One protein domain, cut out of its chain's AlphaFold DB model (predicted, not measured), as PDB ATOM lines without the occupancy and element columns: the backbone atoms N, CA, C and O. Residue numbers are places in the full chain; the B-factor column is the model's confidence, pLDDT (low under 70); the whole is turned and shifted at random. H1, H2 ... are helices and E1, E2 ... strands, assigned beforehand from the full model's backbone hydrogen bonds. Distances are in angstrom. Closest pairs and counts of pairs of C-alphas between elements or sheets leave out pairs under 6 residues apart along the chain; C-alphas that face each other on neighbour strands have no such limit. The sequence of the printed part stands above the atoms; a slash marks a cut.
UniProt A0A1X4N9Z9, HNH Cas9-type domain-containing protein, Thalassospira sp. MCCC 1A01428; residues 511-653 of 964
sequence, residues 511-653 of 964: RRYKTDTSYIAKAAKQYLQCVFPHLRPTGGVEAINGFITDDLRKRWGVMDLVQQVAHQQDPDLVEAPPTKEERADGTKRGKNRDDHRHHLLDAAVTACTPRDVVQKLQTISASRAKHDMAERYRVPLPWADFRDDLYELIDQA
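What this domain is: This is residues 511 to 653 of the 964 residues of the protein "HNH Cas9-type domain-containing protein" of Thalassospira sp. MCCC 1A01428 (UniProt A0A1X4N9Z9). Four crossed helices, H2, H3, H5 and H8, form a loosely built core, with H5 in its middle, H2 packing across it at about a right angle and H8 packing on both H5 and H3. From this core, H6 and H7 make a V at one side, H4 lies out among loops at another, and strand E1 leads from H2 out to H1, of which residues 514 to 520 stick out together with residues 511 to 513. The printed part has 143 residues with eight named helices and one named strand, in the order H1, E1, H2, H3, H4, H5, H6, H7, H8, and the class is mostly helix. It is only just compact, close to loose, with a radius of gyration of the C-alphas of 17.3 A, and spans 49 by 39 by 37 A.

Where its parts are: Find C-alpha 514 at (-42.188, 33.459, 1.830); from there H1, residues 514 to 528, runs 21.0 A. After it look for E1, residues 541 to 545, 13.7 A long, and at once H2, residues 546 to 555, 14.3 A. H3 holds residues 561 to 569 and H4 residues 580 to 584. H5, residues 598 to 607, begins at (-38.559, 44.985, 15.158) and runs 14.1 A. H6, residues 611 to 622, runs 16.6 A, and H7 holds residues 626 to 632. H8, residues 642 to 652, runs 15.5 A to C-alpha 652 at (-33.812, 47.154, 27.371).

How they stand to each other: Start at H5: it touches H2, about perpendicular at 89 degrees, the closest C-alphas being those of Thr 549 and Thr 606, 6.1 A apart. H5 also touches H8 at a steep tilt of 42 degrees, opposite ways, closest at the C-alphas of Leu 600 and Ile 650, 7.2 A. H8 touches H3 at a steep tilt of 41 degrees, the same way, with the C-alphas of Val 565 and Asp 651 closest at 5.9 A. H6 is close to H2 but not clearly touching, and with residues 617 to 620 alone it touches H7, where the C-alphas of Ile 620 and Lys 626 are closest at 5.0 A. E1 pairs with no named strand; its closest C-alpha to H1 is that of Val 541, 6.2 A from Lys 525. H1 and H4 touch no helix. Every O i to N i+4 pair is within hydrogen-bond range in H2 to H8, and 10 of 11 in H1.

The domain as a whole: Look to Pro 537 and Asp 572 for the two C-alphas farthest apart, 50.9 A. The printed part has no cut; the links H1 to E1 and H4 to H5 are long. Residues 511 to 520 stand free. The mean pLDDT of the printed part is 83.6, and residues 511 to 515 and 586 to 593 are under 70.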
ATOM      1  N   ARG A 511     -40.043  38.404   0.151       60.53
ATOM      2  CA  ARG A 511     -40.852  37.694  -0.855       60.53
ATOM      3  C   ARG A 511     -40.181  36.422  -1.381       60.53
ATOM      4  O   ARG A 511     -40.898  35.487  -1.731       60.53
ATOM      5  N   ARG A 512     -38.842  36.357  -1.391       62.12
ATOM      6  CA  ARG A 512     -38.066  35.190  -1.861       62.12
ATOM      7  C   ARG A 512     -38.158  34.010  -0.893       62.12
ATOM      8  O   ARG A 512     -38.246  32.873  -1.339       62.12
ATOM      9  N   TYR A 513     -38.240  34.288   0.409       65.88
ATOM     10  CA  TYR A 513     -38.312  33.272   1.468       65.88
ATOM     11  C   TYR A 513     -39.736  33.018   1.994       65.88
ATOM     12  O   TYR A 513     -39.913  32.245   2.933       65.88
ATOM     13  N   LYS A 514     -40.781  33.609   1.387       69.94
ATOM     14  CA  LYS A 514     -42.188  33.459   1.830       69.94
ATOM     15  C   LYS A 514     -42.608  31.988   1.993       69.94
ATOM     16  O   LYS A 514     -43.325  31.645   2.941       69.94
ATOM     17  N   THR A 515     -42.170  31.123   1.076       69.31
ATOM     18  CA  THR A 515     -42.439  29.677   1.127       69.31
ATOM     19  C   THR A 515     -41.771  29.029   2.340       69.31
ATOM     20  O   THR A 515     -42.425  28.273   3.060       69.31
ATOM     21  N   ASP A 516     -40.516  29.383   2.621       78.19
ATOM     22  CA  ASP A 516     -39.755  28.859   3.757       78.19
ATOM     23  C   ASP A 516     -40.370  29.306   5.085       78.19
ATOM     24  O   ASP A 516     -40.605  28.474   5.957       78.19
ATOM     25  N   THR A 517     -40.748  30.583   5.223       75.88
ATOM     26  CA  THR A 517     -41.434  31.104   6.422       75.88
ATOM     27  C   THR A 517     -42.748  30.366   6.690       75.88
ATOM     28  O   THR A 517     -43.056  30.012   7.829       75.88
ATOM     29  N   SER A 518     -43.522  30.088   5.636       79.06
ATOM     30  CA  SER A 518     -44.780  29.340   5.752       79.06
ATOM     31  C   SER A 518     -44.551  27.894   6.196       79.06
ATOM     32  O   SER A 518     -45.326  27.366   6.998       79.06
ATOM     33  N   TYR A 519     -43.489  27.259   5.694       84.12
ATOM     34  CA  TYR A 519     -43.112  25.910   6.097       84.12
ATOM     35  C   TYR A 519     -42.636  25.876   7.558       84.12
ATOM     36  O   TYR A 519     -43.170  25.091   8.346       84.12
ATOM     37  N   ILE A 520     -41.732  26.784   7.950       87.56
ATOM     38  CA  ILE A 520     -41.216  26.912   9.323       87.56
ATOM     39  C   ILE A 520     -42.361  26.995  10.319       87.56
ATOM     40  O   ILE A 520     -42.392  26.233  11.277       87.56
ATOM     41  N   ALA A 521     -43.330  27.875  10.087       85.56
ATOM     42  CA  ALA A 521     -44.384  28.081  11.061       85.56
ATOM     43  C   ALA A 521     -45.404  26.928  11.121       85.56
ATOM     44  O   ALA A 521     -45.923  26.632  12.199       85.56
ATOM     45  N   LYS A 522     -45.655  26.212  10.007       84.75
ATOM     46  CA  LYS A 522     -46.469  24.980  10.031       84.75
ATOM     47  C   LYS A 522     -45.790  23.898  10.876       84.75
ATOM     48  O   LYS A 522     -46.450  23.311  11.731       84.75
ATOM     49  N   ALA A 523     -44.494  23.673  10.656       89.62
ATOM     50  CA  ALA A 523     -43.711  22.714  11.429       89.62
ATOM     51  C   ALA A 523     -43.602  23.148  12.900       89.62
ATOM     52  O   ALA A 523     -43.877  22.359  13.794       89.62
ATOM     53  N   ALA A 524     -43.309  24.424  13.166       91.56
ATOM     54  CA  ALA A 524     -43.208  24.976  14.513       91.56
ATOM     55  C   ALA A 524     -44.503  24.793  15.316       91.56
ATOM     56  O   ALA A 524     -44.439  24.345  16.454       91.56
ATOM     57  N   LYS A 525     -45.681  25.054  14.726       89.81
ATOM     58  CA  LYS A 525     -46.967  24.854  15.415       89.81
ATOM     59  C   LYS A 525     -47.102  23.433  15.970       89.81
ATOM     60  O   LYS A 525     -47.474  23.273  17.125       89.81
ATOM     61  N   GLN A 526     -46.795  22.426  15.156       89.12
ATOM     62  CA  GLN A 526     -46.861  21.023  15.574       89.12
ATOM     63  C   GLN A 526     -45.733  20.677  16.556       89.12
ATOM     64  O   GLN A 526     -45.949  19.999  17.551       89.12
ATOM     65  N   TYR A 527     -44.535  21.209  16.328       93.06
ATOM     66  CA  TYR A 527     -43.357  20.943  17.148       93.06
ATOM     67  C   TYR A 527     -43.505  21.450  18.589       93.06
ATOM     68  O   TYR A 527     -43.158  20.753  19.539       93.06
ATOM     69  N   LEU A 528     -44.065  22.651  18.770       93.00
ATOM     70  CA  LEU A 528     -44.269  23.257  20.090       93.00
ATOM     71  C   LEU A 528     -45.279  22.482  20.948       93.00
ATOM     72  O   LEU A 528     -45.207  22.544  22.175       93.00
ATOM     73  N   GLN A 529     -46.169  21.693  20.337       89.19
ATOM     74  CA  GLN A 529     -47.098  20.830  21.072       89.19
ATOM     75  C   GLN A 529     -46.382  19.734  21.877       89.19
ATOM     76  O   GLN A 529     -47.000  19.172  22.784       89.19
ATOM     77  N   CYS A 530     -45.103  19.443  21.594       90.75
ATOM     78  CA  CYS A 530     -44.316  18.485  22.371       90.75
ATOM     79  C   CYS A 530     -44.039  18.970  23.801       90.75
ATOM     80  O   CYS A 530     -44.013  18.163  24.721       90.75
ATOM     81  N   VAL A 531     -43.844  20.278  24.001       92.94
ATOM     82  CA  VAL A 531     -43.529  20.867  25.321       92.94
ATOM     83  C   VAL A 531     -44.709  21.587  25.969       92.94
ATOM     84  O   VAL A 531     -44.654  21.904  27.153       92.94
ATOM     85  N   PHE A 532     -45.785  21.824  25.215       92.25
ATOM     86  CA  PHE A 532     -47.003  22.469  25.710       92.25
ATOM     87  C   PHE A 532     -48.238  21.564  25.558       92.25
ATOM     88  O   PHE A 532     -49.204  21.947  24.889       92.25
ATOM     89  N   PRO A 533     -48.240  20.350  26.144       89.69
ATOM     90  CA  PRO A 533     -49.362  19.418  26.020       89.69
ATOM     91  C   PRO A 533     -50.657  19.979  26.621       89.69
ATOM     92  O   PRO A 533     -51.731  19.777  26.060       89.69
ATOM     93  N   HIS A 534     -50.554  20.766  27.697       90.38
ATOM     94  CA  HIS A 534     -51.687  21.416  28.366       90.38
ATOM     95  C   HIS A 534     -52.406  22.444  27.482       90.38
ATOM     96  O   HIS A 534     -53.548  22.798  27.762       90.38
ATOM     97  N   LEU A 535     -51.772  22.907  26.399       90.69
ATOM     98  CA  LEU A 535     -52.373  23.825  25.430       90.69
ATOM     99  C   LEU A 535     -53.074  23.111  24.266       90.69
ATOM    100  O   LEU A 535     -53.749  23.775  23.481       90.69
ATOM    101  N   ARG A 536     -52.937  21.785  24.114       86.19
ATOM    102  CA  ARG A 536     -53.574  21.049  23.004       86.19
ATOM    103  C   ARG A 536     -55.109  21.139  23.033       86.19
ATOM    104  O   ARG A 536     -55.654  21.508  21.992       86.19
ATOM    105  N   PRO A 537     -55.809  20.906  24.166       85.69
ATOM    106  CA  PRO A 537     -57.278  20.878  24.188       85.69
ATOM    107  C   PRO A 537     -57.923  22.217  23.816       85.69
ATOM    108  O   PRO A 537     -58.976  22.262  23.189       85.69
ATOM    109  N   THR A 538     -57.273  23.327  24.167       82.56
ATOM    110  CA  THR A 538     -57.763  24.688  23.895       82.56
ATOM    111  C   THR A 538     -57.284  25.236  22.549       82.56
ATOM    112  O   THR A 538     -57.689  26.323  22.127       82.56
ATOM    113  N   GLY A 539     -56.409  24.498  21.855       82.19
ATOM    114  CA  GLY A 539     -55.720  24.978  20.664       82.19
ATOM    115  C   GLY A 539     -54.768  26.140  20.953       82.19
ATOM    116  O   GLY A 539     -54.542  26.954  20.068       82.19
ATOM    117  N   GLY A 540     -54.206  26.228  22.162       84.31
ATOM    118  CA  GLY A 540     -53.408  27.361  22.643       84.31
ATOM    119  C   GLY A 540     -52.053  27.571  21.957       84.31
ATOM    120  O   GLY A 540     -51.363  28.526  22.305       84.31
ATOM    121  N   VAL A 541     -51.665  26.724  20.994       89.06
ATOM    122  CA  VAL A 541     -50.554  26.984  20.061       89.06
ATOM    123  C   VAL A 541     -51.142  27.396  18.711       89.06
ATOM    124  O   VAL A 541     -51.628  26.560  17.943       89.06
ATOM    125  N   GLU A 542     -51.104  28.690  18.412       84.94
ATOM    126  CA  GLU A 542     -51.805  29.290  17.278       84.94
ATOM    127  C   GLU A 542     -50.840  29.930  16.280       84.94
ATOM    128  O   GLU A 542     -49.730  30.340  16.608       84.94
ATOM    129  N   ALA A 543     -51.287  30.016  15.030       82.00
ATOM    130  CA  ALA A 543     -50.577  30.715  13.974       82.00
ATOM    131  C   ALA A 543     -51.355  31.973  13.579       82.00
ATOM    132  O   ALA A 543     -52.524  31.863  13.198       82.00
ATOM    133  N   ILE A 544     -50.716  33.142  13.631       81.19
ATOM    134  CA  ILE A 544     -51.318  34.434  13.272       81.19
ATOM    135  C   ILE A 544     -50.819  34.869  11.897       81.19
ATOM    136  O   ILE A 544     -49.690  34.590  11.511       81.19
ATOM    137  N   ASN A 545     -51.675  35.523  11.120       79.88
ATOM    138  CA  ASN A 545     -51.284  36.092   9.837       79.88
ATOM    139  C   ASN A 545     -50.490  37.391  10.050       79.88
ATOM    140  O   ASN A 545     -50.992  38.276  10.735       79.88
ATOM    141  N   GLY A 546     -49.327  37.554   9.415       78.00
ATOM    142  CA  GLY A 546     -48.526  38.779   9.548       78.00
ATOM    143  C   GLY A 546     -49.223  40.074   9.107       78.00
ATOM    144  O   GLY A 546     -48.889  41.154   9.586       78.00
ATOM    145  N   PHE A 547     -50.257  39.992   8.258       78.12
ATOM    146  CA  PHE A 547     -51.117  41.146   7.964       78.12
ATOM    147  C   PHE A 547     -51.839  41.667   9.215       78.12
ATOM    148  O   PHE A 547     -51.999  42.873   9.369       78.12
ATOM    149  N   ILE A 548     -52.261  40.770  10.111       83.00
ATOM    150  CA  ILE A 548     -52.919  41.148  11.369       83.00
ATOM    151  C   ILE A 548     -51.927  41.902  12.254       83.00
ATOM    152  O   ILE A 548     -52.263  42.964  12.762       83.00
ATOM    153  N   THR A 549     -50.695  41.406  12.376       86.06
ATOM    154  CA  THR A 549     -49.625  42.088  13.116       86.06
ATOM    155  C   THR A 549     -49.350  43.479  12.535       86.06
ATOM    156  O   THR A 549     -49.233  44.450  13.278       86.06
ATOM    157  N   ASP A 550     -49.312  43.614  11.206       83.19
ATOM    158  CA  ASP A 550     -49.129  44.910  10.541       83.19
ATOM    159  C   ASP A 550     -50.267  45.905  10.810       83.19
ATOM    160  O   ASP A 550     -50.007  47.065  11.129       83.19
ATOM    161  N   ASP A 551     -51.517  45.452  10.711       83.44
ATOM    162  CA  ASP A 551     -52.705  46.268  10.983       83.44
ATOM    163  C   ASP A 551     -52.761  46.703  12.458       83.44
ATOM    164  O   ASP A 551     -52.978  47.879  12.754       83.44
ATOM    165  N   LEU A 552     -52.471  45.790  13.390       89.19
ATOM    166  CA  LEU A 552     -52.465  46.085  14.824       89.19
ATOM    167  C   LEU A 552     -51.352  47.050  15.224       89.19
ATOM    168  O   LEU A 552     -51.614  47.961  16.004       89.19
ATOM    169  N   ARG A 553     -50.147  46.944  14.647       89.19
ATOM    170  CA  ARG A 553     -49.086  47.935  14.901       89.19
ATOM    171  C   ARG A 553     -49.528  49.356  14.552       89.19
ATOM    172  O   ARG A 553     -49.196  50.290  15.280       89.19
ATOM    173  N   LYS A 554     -50.270  49.524  13.449       86.06
ATOM    174  CA  LYS A 554     -50.813  50.825  13.025       86.06
ATOM    175  C   LYS A 554     -51.906  51.299  13.975       86.06
ATOM    176  O   LYS A 554     -51.836  52.427  14.449       86.06
ATOM    177  N   ARG A 555     -52.881  50.436  14.283       87.31
ATOM    178  CA  ARG A 555     -54.027  50.772  15.149       87.31
ATOM    179  C   ARG A 555     -53.619  51.079  16.590       87.31
ATOM    180  O   ARG A 555     -54.171  51.996  17.181       87.31
ATOM    181  N   TRP A 556     -52.641  50.357  17.135       91.62
ATOM    182  CA  TRP A 556     -52.077  50.616  18.466       91.62
ATOM    183  C   TRP A 556     -51.017  51.723  18.468       91.62
ATOM    184  O   TRP A 556     -50.490  52.067  19.520       91.62
ATOM    185  N   GLY A 557     -50.686  52.281  17.298       88.94
ATOM    186  CA  GLY A 557     -49.731  53.373  17.176       88.94
ATOM    187  C   GLY A 557     -48.310  52.992  17.584       88.94
ATOM    188  O   GLY A 557     -47.584  53.859  18.038       88.94
ATOM    189  N   VAL A 558     -47.890  51.731  17.446       91.19
ATOM    190  CA  VAL A 558     -46.566  51.231  17.885       91.19
ATOM    191  C   VAL A 558     -45.567  51.030  16.736       91.19
ATOM    192  O   VAL A 558     -44.457  50.557  16.959       91.19
ATOM    193  N   MET A 559     -45.942  51.400  15.506       86.62
ATOM    194  CA  MET A 559     -45.116  51.250  14.293       86.62
ATOM    195  C   MET A 559     -43.701  51.828  14.426       86.62
ATOM    196  O   MET A 559     -42.754  51.258  13.891       86.62
ATOM    197  N   ASP A 560     -43.569  52.934  15.157       88.19
ATOM    198  CA  ASP A 560     -42.353  53.749  15.181       88.19
ATOM    199  C   ASP A 560     -41.473  53.529  16.409       88.19
ATOM    200  O   ASP A 560     -40.384  54.091  16.475       88.19
ATOM    201  N   LEU A 561     -41.917  52.722  17.382       91.25
ATOM    202  CA  LEU A 561     -41.219  52.567  18.666       91.25
ATOM    203  C   LEU A 561     -39.770  52.117  18.484       91.25
ATOM    204  O   LEU A 561     -38.864  52.656  19.108       91.25
ATOM    205  N   VAL A 562     -39.536  51.170  17.577       91.31
ATOM    206  CA  VAL A 562     -38.188  50.662  17.295       91.31
ATOM    207  C   VAL A 562     -37.291  51.768  16.743       91.31
ATOM    208  O   VAL A 562     -36.149  51.887  17.172       91.31
ATOM    209  N   GLN A 563     -37.803  52.604  15.833       88.88
ATOM    210  CA  GLN A 563     -37.040  53.730  15.296       88.88
ATOM    211  C   GLN A 563     -36.796  54.805  16.356       88.88
ATOM    212  O   GLN A 563     -35.704  55.357  16.399       88.88
ATOM    213  N   GLN A 564     -37.779  55.070  17.221       90.62
ATOM    214  CA  GLN A 564     -37.652  56.017  18.333       90.62
ATOM    215  C   GLN A 564     -36.536  55.598  19.291       90.62
ATOM    216  O   GLN A 564     -35.639  56.392  19.561       90.62
ATOM    217  N   VAL A 565     -36.554  54.344  19.749       92.38
ATOM    218  CA  VAL A 565     -35.516  53.793  20.631       92.38
ATOM    219  C   VAL A 565     -34.152  53.794  19.936       92.38
ATOM    220  O   VAL A 565     -33.154  54.206  20.520       92.38
ATOM    221  N   ALA A 566     -34.086  53.349  18.680       90.00
ATOM    222  CA  ALA A 566     -32.827  53.279  17.945       90.00
ATOM    223  C   ALA A 566     -32.212  54.670  17.702       90.00
ATOM    224  O   ALA A 566     -31.013  54.837  17.892       90.00
ATOM    225  N   HIS A 567     -33.024  55.674  17.354       89.94
ATOM    226  CA  HIS A 567     -32.575  57.063  17.221       89.94
ATOM    227  C   HIS A 567     -32.124  57.653  18.561       89.94
ATOM    228  O   HIS A 567     -31.123  58.354  18.609       89.94
ATOM    229  N   GLN A 568     -32.817  57.352  19.662       90.56
ATOM    230  CA  GLN A 568     -32.405  57.825  20.985       90.56
ATOM    231  C   GLN A 568     -31.049  57.237  21.409       90.56
ATOM    232  O   GLN A 568     -30.210  57.950  21.958       90.56
ATOM    233  N   GLN A 569     -30.824  55.946  21.154       87.50
ATOM    234  CA  GLN A 569     -29.582  55.257  21.515       87.50
ATOM    235  C   GLN A 569     -28.418  55.625  20.580       87.50
ATOM    236  O   GLN A 569     -27.284  55.799  21.034       87.50
ATOM    237  N   ASP A 570     -28.688  55.772  19.281       85.44
ATOM    238  CA  ASP A 570     -27.688  56.013  18.241       85.44
ATOM    239  C   ASP A 570     -28.148  57.092  17.230       85.44
ATOM    240  O   ASP A 570     -28.326  56.798  16.041       85.44
ATOM    241  N   PRO A 571     -28.285  58.365  17.654       86.38
ATOM    242  CA  PRO A 571     -28.808  59.443  16.802       86.38
ATOM    243  C   PRO A 571     -27.920  59.743  15.588       86.38
ATOM    244  O   PRO A 571     -28.406  60.210  14.562       86.38
ATOM    245  N   ASP A 572     -26.626  59.421  15.683       82.25
ATOM    246  CA  ASP A 572     -25.647  59.588  14.603       82.25
ATOM    247  C   ASP A 572     -25.737  58.485  13.531       82.25
ATOM    248  O   ASP A 572     -25.069  58.572  12.501       82.25
ATOM    249  N   LEU A 573     -26.480  57.405  13.799       81.50
ATOM    250  CA  LEU A 573     -26.589  56.229  12.926       81.50
ATOM    251  C   LEU A 573     -28.008  55.989  12.417       81.50
ATOM    252  O   LEU A 573     -28.181  55.303  11.412       81.50
ATOM    253  N   VAL A 574     -29.011  56.497  13.133       83.88
ATOM    254  CA  VAL A 574     -30.421  56.230  12.870       83.88
ATOM    255  C   VAL A 574     -31.168  57.549  12.798       83.88
ATOM    256  O   VAL A 574     -31.140  58.334  13.740       83.88
ATOM    257  N   GLU A 575     -31.871  57.781  11.692       82.75
ATOM    258  CA  GLU A 575     -32.719  58.961  11.540       82.75
ATOM    259  C   GLU A 575     -33.914  58.933  12.499       82.75
ATOM    260  O   GLU A 575     -34.486  57.872  12.785       82.75
ATOM    261  N   ALA A 576     -34.343  60.125  12.918       83.88
ATOM    262  CA  ALA A 576     -35.569  60.299  13.677       83.88
ATOM    263  C   ALA A 576     -36.784  59.709  12.922       83.88
ATOM    264  O   ALA A 576     -36.810  59.704  11.685       83.88
ATOM    265  N   PRO A 577     -37.798  59.199  13.642       82.94
ATOM    266  CA  PRO A 577     -39.024  58.712  13.020       82.94
ATOM    267  C   PRO A 577     -39.729  59.816  12.231       82.94
ATOM    268  O   PRO A 577     -39.747  60.959  12.691       82.94
ATOM    269  N   PRO A 578     -40.369  59.483  11.096       80.00
ATOM    270  CA  PRO A 578     -40.986  60.498  10.260       80.00
ATOM    271  C   PRO A 578     -42.196  61.126  10.946       80.00
ATOM    272  O   PRO A 578     -42.987  60.404  11.577       80.00
ATOM    273  N   THR A 579     -42.365  62.438  10.772       81.31
ATOM    274  CA  THR A 579     -43.521  63.195  11.269       81.31
ATOM    275  C   THR A 579     -44.814  62.764  10.566       81.31
ATOM    276  O   THR A 579     -44.818  61.929   9.654       81.31
ATOM    277  N   LYS A 580     -45.966  63.288  11.008       76.38
ATOM    278  CA  LYS A 580     -47.249  62.992  10.346       76.38
ATOM    279  C   LYS A 580     -47.288  63.569   8.930       76.38
ATOM    280  O   LYS A 580     -47.832  62.927   8.035       76.38
ATOM    281  N   GLU A 581     -46.686  64.735   8.738       77.69
ATOM    282  CA  GLU A 581     -46.601  65.454   7.469       77.69
ATOM    283  C   GLU A 581     -45.731  64.682   6.466       77.69
ATOM    284  O   GLU A 581     -46.209  64.372   5.375       77.69
ATOM    285  N   GLU A 582     -44.539  64.233   6.883       77.75
ATOM    286  CA  GLU A 582     -43.604  63.433   6.061       77.75
ATOM    287  C   GLU A 582     -44.164  62.055   5.640       77.75
ATOM    288  O   GLU A 582     -43.667  61.392   4.725       77.75
ATOM    289  N   ARG A 583     -45.196  61.566   6.339       71.75
ATOM    290  CA  ARG A 583     -45.925  60.350   5.940       71.75
ATOM    291  C   ARG A 583     -47.015  60.644   4.927       71.75
ATOM    292  O   ARG A 583     -47.275  59.803   4.068       71.75
ATOM    293  N   ALA A 584     -47.691  61.779   5.076       70.06
ATOM    294  CA  ALA A 584     -48.814  62.166   4.234       70.06
ATOM    295  C   ALA A 584     -48.354  62.546   2.821       70.06
ATOM    296  O   ALA A 584     -49.016  62.190   1.847       70.06
ATOM    297  N   ASP A 585     -47.200  63.203   2.704       71.06
ATOM    298  CA  ASP A 585     -46.575  63.553   1.423       71.06
ATOM    299  C   ASP A 585     -45.807  62.381   0.771       71.06
ATOM    300  O   ASP A 585     -45.428  62.442  -0.400       71.06
ATOM    301  N   GLY A 586     -45.609  61.282   1.511       61.09
ATOM    302  CA  GLY A 586     -44.902  60.087   1.059       61.09
ATOM    303  C   GLY A 586     -43.385  60.256   0.922       61.09
ATOM    304  O   GLY A 586     -42.747  59.380   0.329       61.09
ATOM    305  N   THR A 587     -42.810  61.338   1.456       59.06
ATOM    306  CA  THR A 587     -41.368  61.633   1.405       59.06
ATOM    307  C   THR A 587     -40.550  60.648   2.235       59.06
ATOM    308  O   THR A 587     -39.480  60.227   1.790       59.06
ATOM    309  N   LYS A 588     -41.069  60.192   3.387       60.59
ATOM    310  CA  LYS A 588     -40.427  59.167   4.226       60.59
ATOM    311  C   LYS A 588     -41.383  58.034   4.601       60.59
ATOM    312  O   LYS A 588     -42.522  58.231   5.018       60.59
ATOM    313  N   ARG A 589     -40.904  56.790   4.492       57.44
ATOM    314  CA  ARG A 589     -41.659  55.591   4.901       57.44
ATOM    315  C   ARG A 589     -41.305  55.211   6.340       57.44
ATOM    316  O   ARG A 589     -40.161  54.891   6.628       57.44
ATOM    317  N   GLY A 590     -42.299  55.174   7.228       50.75
ATOM    318  CA  GLY A 590     -42.128  54.923   8.671       50.75
ATOM    319  C   GLY A 590     -41.894  53.468   9.093       50.75
ATOM    320  O   GLY A 590     -42.484  53.025  10.070       50.75
ATOM    321  N   LYS A 591     -41.096  52.678   8.364       60.16
ATOM    322  CA  LYS A 591     -40.710  51.335   8.836       60.16
ATOM    323  C   LYS A 591     -39.195  51.195   8.857       60.16
ATOM    324  O   LYS A 591     -38.601  50.793   7.861       60.16
ATOM    325  N   ASN A 592     -38.593  51.480  10.010       65.88
ATOM    326  CA  ASN A 592     -37.186  51.189  10.250       65.88
ATOM    327  C   ASN A 592     -36.985  49.664  10.334       65.88
ATOM    328  O   ASN A 592     -37.401  49.019  11.298       65.88
ATOM    329  N   ARG A 593     -36.373  49.085   9.296       65.94
ATOM    330  CA  ARG A 593     -35.923  47.684   9.281       65.94
ATOM    331  C   ARG A 593     -34.416  47.549   9.533       65.94
ATOM    332  O   ARG A 593     -33.866  46.451   9.446       65.94
ATOM    333  N   ASP A 594     -33.764  48.659   9.853       76.81
ATOM    334  CA  ASP A 594     -32.341  48.741  10.148       76.81
ATOM    335  C   ASP A 594     -32.025  48.448  11.615       76.81
ATOM    336  O   ASP A 594     -30.858  48.424  11.979       76.81
ATOM    337  N   ASP A 595     -33.026  48.136  12.441       88.25
ATOM    338  CA  ASP A 595     -32.857  47.622  13.803       88.25
ATOM    339  C   ASP A 595     -33.585  46.278  13.972       88.25
ATOM    340  O   ASP A 595     -34.786  46.169  13.730       88.25
ATOM    341  N   HIS A 596     -32.871  45.237  14.399       88.94
ATOM    342  CA  HIS A 596     -33.368  43.867  14.556       88.94
ATOM    343  C   HIS A 596     -34.447  43.705  15.643       88.94
ATOM    344  O   HIS A 596     -35.169  42.703  15.639       88.94
ATOM    345  N   ARG A 597     -34.607  44.664  16.564       91.44
ATOM    346  CA  ARG A 597     -35.636  44.627  17.619       91.44
ATOM    347  C   ARG A 597     -37.057  44.771  17.076       91.44
ATOM    348  O   ARG A 597     -38.003  44.476  17.803       91.44
ATOM    349  N   HIS A 598     -37.241  45.092  15.794       88.94
ATOM    350  CA  HIS A 598     -38.559  44.985  15.158       88.94
ATOM    351  C   HIS A 598     -39.149  43.567  15.230       88.94
ATOM    352  O   HIS A 598     -40.366  43.428  15.307       88.94
ATOM    353  N   HIS A 599     -38.318  42.520  15.304       89.38
ATOM    354  CA  HIS A 599     -38.795  41.157  15.553       89.38
ATOM    355  C   HIS A 599     -39.391  40.978  16.956       89.38
ATOM    356  O   HIS A 599     -40.331  40.203  17.126       89.38
ATOM    357  N   LEU A 600     -38.867  41.691  17.960       91.81
ATOM    358  CA  LEU A 600     -39.430  41.694  19.312       91.81
ATOM    359  C   LEU A 600     -40.762  42.444  19.343       91.81
ATOM    360  O   LEU A 600     -41.711  41.942  19.935       91.81
ATOM    361  N   LEU A 601     -40.849  43.593  18.660       92.19
ATOM    362  CA  LEU A 601     -42.108  44.323  18.480       92.19
ATOM    363  C   LEU A 601     -43.177  43.425  17.837       92.19
ATOM    364  O   LEU A 601     -44.283  43.313  18.361       92.19
ATOM    365  N   ASP A 602     -42.837  42.739  16.743       90.19
ATOM    366  CA  ASP A 602     -43.754  41.825  16.054       90.19
ATOM    367  C   ASP A 602     -44.182  40.657  16.955       90.19
ATOM    368  O   ASP A 602     -45.367  40.315  17.004       90.19
ATOM    369  N   ALA A 603     -43.255  40.087  17.733       91.06
ATOM    370  CA  ALA A 603     -43.553  39.028  18.695       91.06
ATOM    371  C   ALA A 603     -44.459  39.506  19.845       91.06
ATOM    372  O   ALA A 603     -45.390  38.791  20.211       91.06
ATOM    373  N   ALA A 604     -44.226  40.705  20.385       93.19
ATOM    374  CA  ALA A 604     -45.033  41.294  21.453       93.19
ATOM    375  C   ALA A 604     -46.456  41.611  20.971       93.19
ATOM    376  O   ALA A 604     -47.427  41.203  21.604       93.19
ATOM    377  N   VAL A 605     -46.590  42.244  19.800       92.25
ATOM    378  CA  VAL A 605     -47.896  42.509  19.175       92.25
ATOM    379  C   VAL A 605     -48.643  41.203  18.924       92.25
ATOM    380  O   VAL A 605     -49.818  41.084  19.270       92.25
ATOM    381  N   THR A 606     -47.947  40.201  18.382       90.88
ATOM    382  CA  THR A 606     -48.507  38.869  18.139       90.88
ATOM    383  C   THR A 606     -49.012  38.249  19.442       90.88
ATOM    384  O   THR A 606     -50.172  37.856  19.485       90.88
ATOM    385  N   ALA A 607     -48.196  38.227  20.503       90.94
ATOM    386  CA  ALA A 607     -48.536  37.650  21.807       90.94
ATOM    387  C   ALA A 607     -49.702  38.363  22.517       90.94
ATOM    388  O   ALA A 607     -50.486  37.723  23.219       90.94
ATOM    389  N   CYS A 608     -49.834  39.676  22.318       91.62
ATOM    390  CA  CYS A 608     -50.921  40.480  22.871       91.62
ATOM    391  C   CYS A 608     -52.192  40.456  22.012       91.62
ATOM    392  O   CYS A 608     -53.155  41.133  22.356       91.62
ATOM    393  N   THR A 609     -52.223  39.702  20.907       89.12
ATOM    394  CA  THR A 609     -53.382  39.652  20.009       89.12
ATOM    395  C   THR A 609     -54.431  38.636  20.495       89.12
ATOM    396  O   THR A 609     -54.180  37.420  20.482       89.12
ATOM    397  N   PRO A 610     -55.649  39.079  20.864       84.12
ATOM    398  CA  PRO A 610     -56.734  38.190  21.273       84.12
ATOM    399  C   PRO A 610     -57.348  37.402  20.100       84.12
ATOM    400  O   PRO A 610     -57.330  37.834  18.945       84.12
ATOM    401  N   ARG A 611     -57.921  36.225  20.383       82.62
ATOM    402  CA  ARG A 611     -58.454  35.308  19.354       82.62
ATOM    403  C   ARG A 611     -59.706  35.854  18.662       82.62
ATOM    404  O   ARG A 611     -59.881  35.651  17.462       82.62
ATOM    405  N   ASP A 612     -60.558  36.545  19.398       86.12
ATOM    406  CA  ASP A 612     -61.737  37.255  18.900       86.12
ATOM    407  C   ASP A 612     -61.346  38.392  17.946       86.12
ATOM    408  O   ASP A 612     -61.933  38.507  16.869       86.12
ATOM    409  N   VAL A 613     -60.280  39.143  18.251       86.50
ATOM    410  CA  VAL A 613     -59.724  40.157  17.337       86.50
ATOM    411  C   VAL A 613     -59.251  39.509  16.033       86.50
ATOM    412  O   VAL A 613     -59.605  39.983  14.950       86.50
ATOM    413  N   VAL A 614     -58.528  38.382  16.107       83.38
ATOM    414  CA  VAL A 614     -58.119  37.612  14.913       83.38
ATOM    415  C   VAL A 614     -59.335  37.188  14.089       83.38
ATOM    416  O   VAL A 614     -59.361  37.392  12.872       83.38
ATOM    417  N   GLN A 615     -60.357  36.609  14.725       82.94
ATOM    418  CA  GLN A 615     -61.575  36.163  14.043       82.94
ATOM    419  C   GLN A 615     -62.336  37.327  13.405       82.94
ATOM    420  O   GLN A 615     -62.808  37.205  12.269       82.94
ATOM    421  N   LYS A 616     -62.421  38.470  14.090       84.38
ATOM    422  CA  LYS A 616     -63.094  39.661  13.576       84.38
ATOM    423  C   LYS A 616     -62.371  40.228  12.360       84.38
ATOM    424  O   LYS A 616     -63.013  40.419  11.330       84.38
ATOM    425  N   LEU A 617     -61.050  40.396  12.420       82.12
ATOM    426  CA  LEU A 617     -60.251  40.873  11.284       82.12
ATOM    427  C   LEU A 617     -60.309  39.907  10.089       82.12
ATOM    428  O   LEU A 617     -60.396  40.338   8.937       82.12
ATOM    429  N   GLN A 618     -60.345  38.593  10.334       79.56
ATOM    430  CA  GLN A 618     -60.574  37.605   9.274       79.56
ATOM    431  C   GLN A 618     -61.968  37.714   8.648       79.56
ATOM    432  O   GLN A 618     -62.101  37.556   7.434       79.56
ATOM    433  N   THR A 619     -62.994  37.977   9.458       81.56
ATOM    434  CA  THR A 619     -64.376  38.169   8.993       81.56
ATOM    435  C   THR A 619     -64.491  39.433   8.148       81.56
ATOM    436  O   THR A 619     -65.050  39.389   7.054       81.56
ATOM    437  N   ILE A 620     -63.881  40.533   8.601       80.06
ATOM    438  CA  ILE A 620     -63.785  41.790   7.852       80.06
ATOM    439  C   ILE A 620     -63.104  41.542   6.501       80.06
ATOM    440  O   ILE A 620     -63.659  41.899   5.468       80.06
ATOM    441  N   SER A 621     -61.958  40.852   6.480       77.44
ATOM    442  CA  SER A 621     -61.231  40.547   5.237       77.44
ATOM    443  C   SER A 621     -62.022  39.685   4.246       77.44
ATOM    444  O   SER A 621     -61.813  39.802   3.039       77.44
ATOM    445  N   ALA A 622     -62.902  38.805   4.732       74.88
ATOM    446  CA  ALA A 622     -63.730  37.944   3.890       74.88
ATOM    447  C   ALA A 622     -64.994  38.647   3.354       74.88
ATOM    448  O   ALA A 622     -65.666  38.097   2.478       74.88
ATOM    449  N   SER A 623     -65.317  39.841   3.864       74.81
ATOM    450  CA  SER A 623     -66.513  40.610   3.510       74.81
ATOM    451  C   SER A 623     -66.329  41.441   2.236       74.81
ATOM    452  O   SER A 623     -65.245  41.948   1.946       74.81
ATOM    453  N   ARG A 624     -67.425  41.656   1.496       70.94
ATOM    454  CA  ARG A 624     -67.470  42.639   0.397       70.94
ATOM    455  C   ARG A 624     -67.418  44.082   0.912       70.94
ATOM    456  O   ARG A 624     -66.860  44.937   0.238       70.94
ATOM    457  N   ALA A 625     -67.904  44.331   2.131       74.56
ATOM    458  CA  ALA A 625     -67.872  45.635   2.804       74.56
ATOM    459  C   ALA A 625     -66.604  45.842   3.660       74.56
ATOM    460  O   ALA A 625     -66.611  46.606   4.621       74.56
ATOM    461  N   LYS A 626     -65.504  45.141   3.346       71.94
ATOM    462  CA  LYS A 626     -64.280  45.117   4.167       71.94
ATOM    463  C   LYS A 626     -63.722  46.499   4.520       71.94
ATOM    464  O   LYS A 626     -63.208  46.653   5.618       71.94
ATOM    465  N   HIS A 627     -63.819  47.477   3.617       71.31
ATOM    466  CA  HIS A 627     -63.300  48.829   3.843       71.31
ATOM    467  C   HIS A 627     -64.100  49.561   4.931       71.31
ATOM    468  O   HIS A 627     -63.518  49.951   5.938       71.31
ATOM    469  N   ASP A 628     -65.427  49.622   4.793       70.38
ATOM    470  CA  ASP A 628     -66.331  50.234   5.781       70.38
ATOM    471  C   ASP A 628     -66.266  49.519   7.144       70.38
ATOM    472  O   ASP A 628     -66.134  50.141   8.198       70.38
ATOM    473  N   MET A 629     -66.253  48.181   7.145       75.06
ATOM    474  CA  MET A 629     -66.138  47.417   8.391       75.06
ATOM    475  C   MET A 629     -64.784  47.612   9.092       75.06
ATOM    476  O   MET A 629     -64.731  47.614  10.322       75.06
ATOM    477  N   ALA A 630     -63.687  47.747   8.337       71.75
ATOM    478  CA  ALA A 630     -62.352  47.963   8.895       71.75
ATOM    479  C   ALA A 630     -62.197  49.353   9.522       71.75
ATOM    480  O   ALA A 630     -61.480  49.479  10.520       71.75
ATOM    481  N   GLU A 631     -62.851  50.364   8.949       74.25
ATOM    482  CA  GLU A 631     -62.855  51.744   9.442       74.25
ATOM    483  C   GLU A 631     -63.636  51.872  10.758       74.25
ATOM    484  O   GLU A 631     -63.167  52.496  11.708       74.25
ATOM    485  N   ARG A 632     -64.787  51.197  10.869       80.00
ATOM    486  CA  ARG A 632     -65.629  51.228  12.079       80.00
ATOM    487  C   ARG A 632     -65.094  50.385  13.236       80.00
ATOM    488  O   ARG A 632     -65.457  50.613  14.389       80.00
ATOM    489  N   TYR A 633     -64.271  49.377  12.954       84.81
ATOM    490  CA  TYR A 633     -63.785  48.459  13.982       84.81
ATOM    491  C   TYR A 633     -62.649  49.082  14.803       84.81
ATOM    492  O   TYR A 633     -61.503  49.128  14.361       84.81
ATOM    493  N   ARG A 634     -62.941  49.540  16.024       84.75
ATOM    494  CA  ARG A 634     -61.908  49.992  16.966       84.75
ATOM    495  C   ARG A 634     -61.340  48.808  17.740       84.75
ATOM    496  O   ARG A 634     -62.091  48.037  18.328       84.75
ATOM    497  N   VAL A 635     -60.015  48.685  17.743       85.62
ATOM    498  CA  VAL A 635     -59.306  47.666  18.526       85.62
ATOM    499  C   VAL A 635     -58.771  48.341  19.789       85.62
ATOM    500  O   VAL A 635     -57.986  49.280  19.648       85.62
ATOM    501  N   PRO A 636     -59.187  47.921  20.997       87.38
ATOM    502  CA  PRO A 636     -58.648  48.485  22.229       87.38
ATOM    503  C   PRO A 636     -57.155  48.162  22.363       87.38
ATOM    504  O   PRO A 636     -56.663  47.179  21.794       87.38
ATOM    505  N   LEU A 637     -56.431  48.993  23.115       90.31
ATOM    506  CA  LEU A 637     -55.083  48.640  23.548       90.31
ATOM    507  C   LEU A 637     -55.153  47.414  24.477       90.31
ATOM    508  O   LEU A 637     -56.136  47.273  25.209       90.31
ATOM    509  N   PRO A 638     -54.132  46.538  24.476       92.44
ATOM    510  CA  PRO A 638     -54.069  45.406  25.399       92.44
ATOM    511  C   PRO A 638     -54.184  45.812  26.879       92.44
ATOM    512  O   PRO A 638     -54.818  45.103  27.658       92.44
ATOM    513  N   TRP A 639     -53.601  46.955  27.246       94.44
ATOM    514  CA  TRP A 639     -53.756  47.649  28.528       94.44
ATOM    515  C   TRP A 639     -53.451  49.149  28.344       94.44
ATOM    516  O   TRP A 639     -53.041  49.550  27.252       94.44
ATOM    517  N   ALA A 640     -53.691  49.977  29.369       93.56
ATOM    518  CA  ALA A 640     -53.630  51.444  29.269       93.56
ATOM    519  C   ALA A 640     -52.259  51.957  28.789       93.56
ATOM    520  O   ALA A 640     -52.187  52.617  27.753       93.56
ATOM    521  N   ASP A 641     -51.184  51.546  29.463       94.50
ATOM    522  CA  ASP A 641     -49.816  52.019  29.202       94.50
ATOM    523  C   ASP A 641     -49.035  51.101  28.238       94.50
ATOM    524  O   ASP A 641     -47.807  51.082  28.206       94.50
ATOM    525  N   PHE A 642     -49.747  50.332  27.400       95.06
ATOM    526  CA  PHE A 642     -49.163  49.316  26.506       95.06
ATOM    527  C   PHE A 642     -48.011  49.833  25.645       95.06
ATOM    528  O   PHE A 642     -47.038  49.122  25.394       95.06
ATOM    529  N   ARG A 643     -48.141  51.061  25.142       94.44
ATOM    530  CA  ARG A 643     -47.142  51.664  24.262       94.44
ATOM    531  C   ARG A 643     -45.845  51.980  25.013       94.44
ATOM    532  O   ARG A 643     -44.780  51.760  24.437       94.44
ATOM    533  N   ASP A 644     -45.945  52.457  26.248       94.69
ATOM    534  CA  ASP A 644     -44.799  52.866  27.062       94.69
ATOM    535  C   ASP A 644     -44.059  51.635  27.599       94.69
ATOM    536  O   ASP A 644     -42.853  51.510  27.395       94.69
ATOM    537  N   ASP A 645     -44.789  50.631  28.094       95.94
ATOM    538  CA  ASP A 645     -44.203  49.340  28.486       95.94
ATOM    539  C   ASP A 645     -43.466  48.663  27.320       95.94
ATOM    540  O   ASP A 645     -42.407  48.048  27.478       95.94
ATOM    541  N   LEU A 646     -44.023  48.764  26.109       95.38
ATOM    542  CA  LEU A 646     -43.402  48.207  24.914       95.38
ATOM    543  C   LEU A 646     -42.158  48.995  24.494       95.38
ATOM    544  O   LEU A 646     -41.202  48.393  23.998       95.38
ATOM    545  N   TYR A 647     -42.150  50.312  24.698       95.25
ATOM    546  CA  TYR A 647     -40.964  51.139  24.504       95.25
ATOM    547  C   TYR A 647     -39.843  50.707  25.453       95.25
ATOM    548  O   TYR A 647     -38.752  50.386  24.981       95.25
ATOM    549  N   GLU A 648     -40.124  50.602  26.755       95.75
ATOM    550  CA  GLU A 648     -39.151  50.161  27.763       95.75
ATOM    551  C   GLU A 648     -38.614  48.756  27.465       95.75
ATOM    552  O   GLU A 648     -37.405  48.511  27.519       95.75
ATOM    553  N   LEU A 649     -39.496  47.833  27.066       93.94
ATOM    554  CA  LEU A 649     -39.105  46.484  26.667       93.94
ATOM    555  C   LEU A 649     -38.127  46.498  25.479       93.94
ATOM    556  O   LEU A 649     -37.145  45.752  25.478       93.94
ATOM    557  N   ILE A 650     -38.384  47.322  24.457       93.88
ATOM    558  CA  ILE A 650     -37.518  47.455  23.272       93.88
ATOM    559  C   ILE A 650     -36.196  48.152  23.630       93.88
ATOM    560  O   ILE A 650     -35.136  47.755  23.130       93.88
ATOM    561  N   ASP A 651     -36.233  49.159  24.499       93.88
ATOM    562  CA  ASP A 651     -35.052  49.887  24.966       93.88
ATOM    563  C   ASP A 651     -34.078  48.979  25.724       93.88
ATOM    564  O   ASP A 651     -32.876  48.963  25.436       93.88
ATOM    565  N   GLN A 652     -34.600  48.117  26.599       91.75
ATOM    566  CA  GLN A 652     -33.812  47.154  27.371       91.75
ATOM    567  C   GLN A 652     -33.379  45.929  26.554       91.75
ATOM    568  O   GLN A 652     -32.404  45.252  26.899       91.75
ATOM    569  N   ALA A 653     -34.065  45.630  25.447       91.31
ATOM    570  CA  ALA A 653     -33.765  44.464  24.632       91.31
ATOM    571  C   ALA A 653     -32.374  44.535  23.987       91.31
ATOM    572  O   ALA A 653     -31.902  45.572  23.511       91.31
TER     573      ALA A 653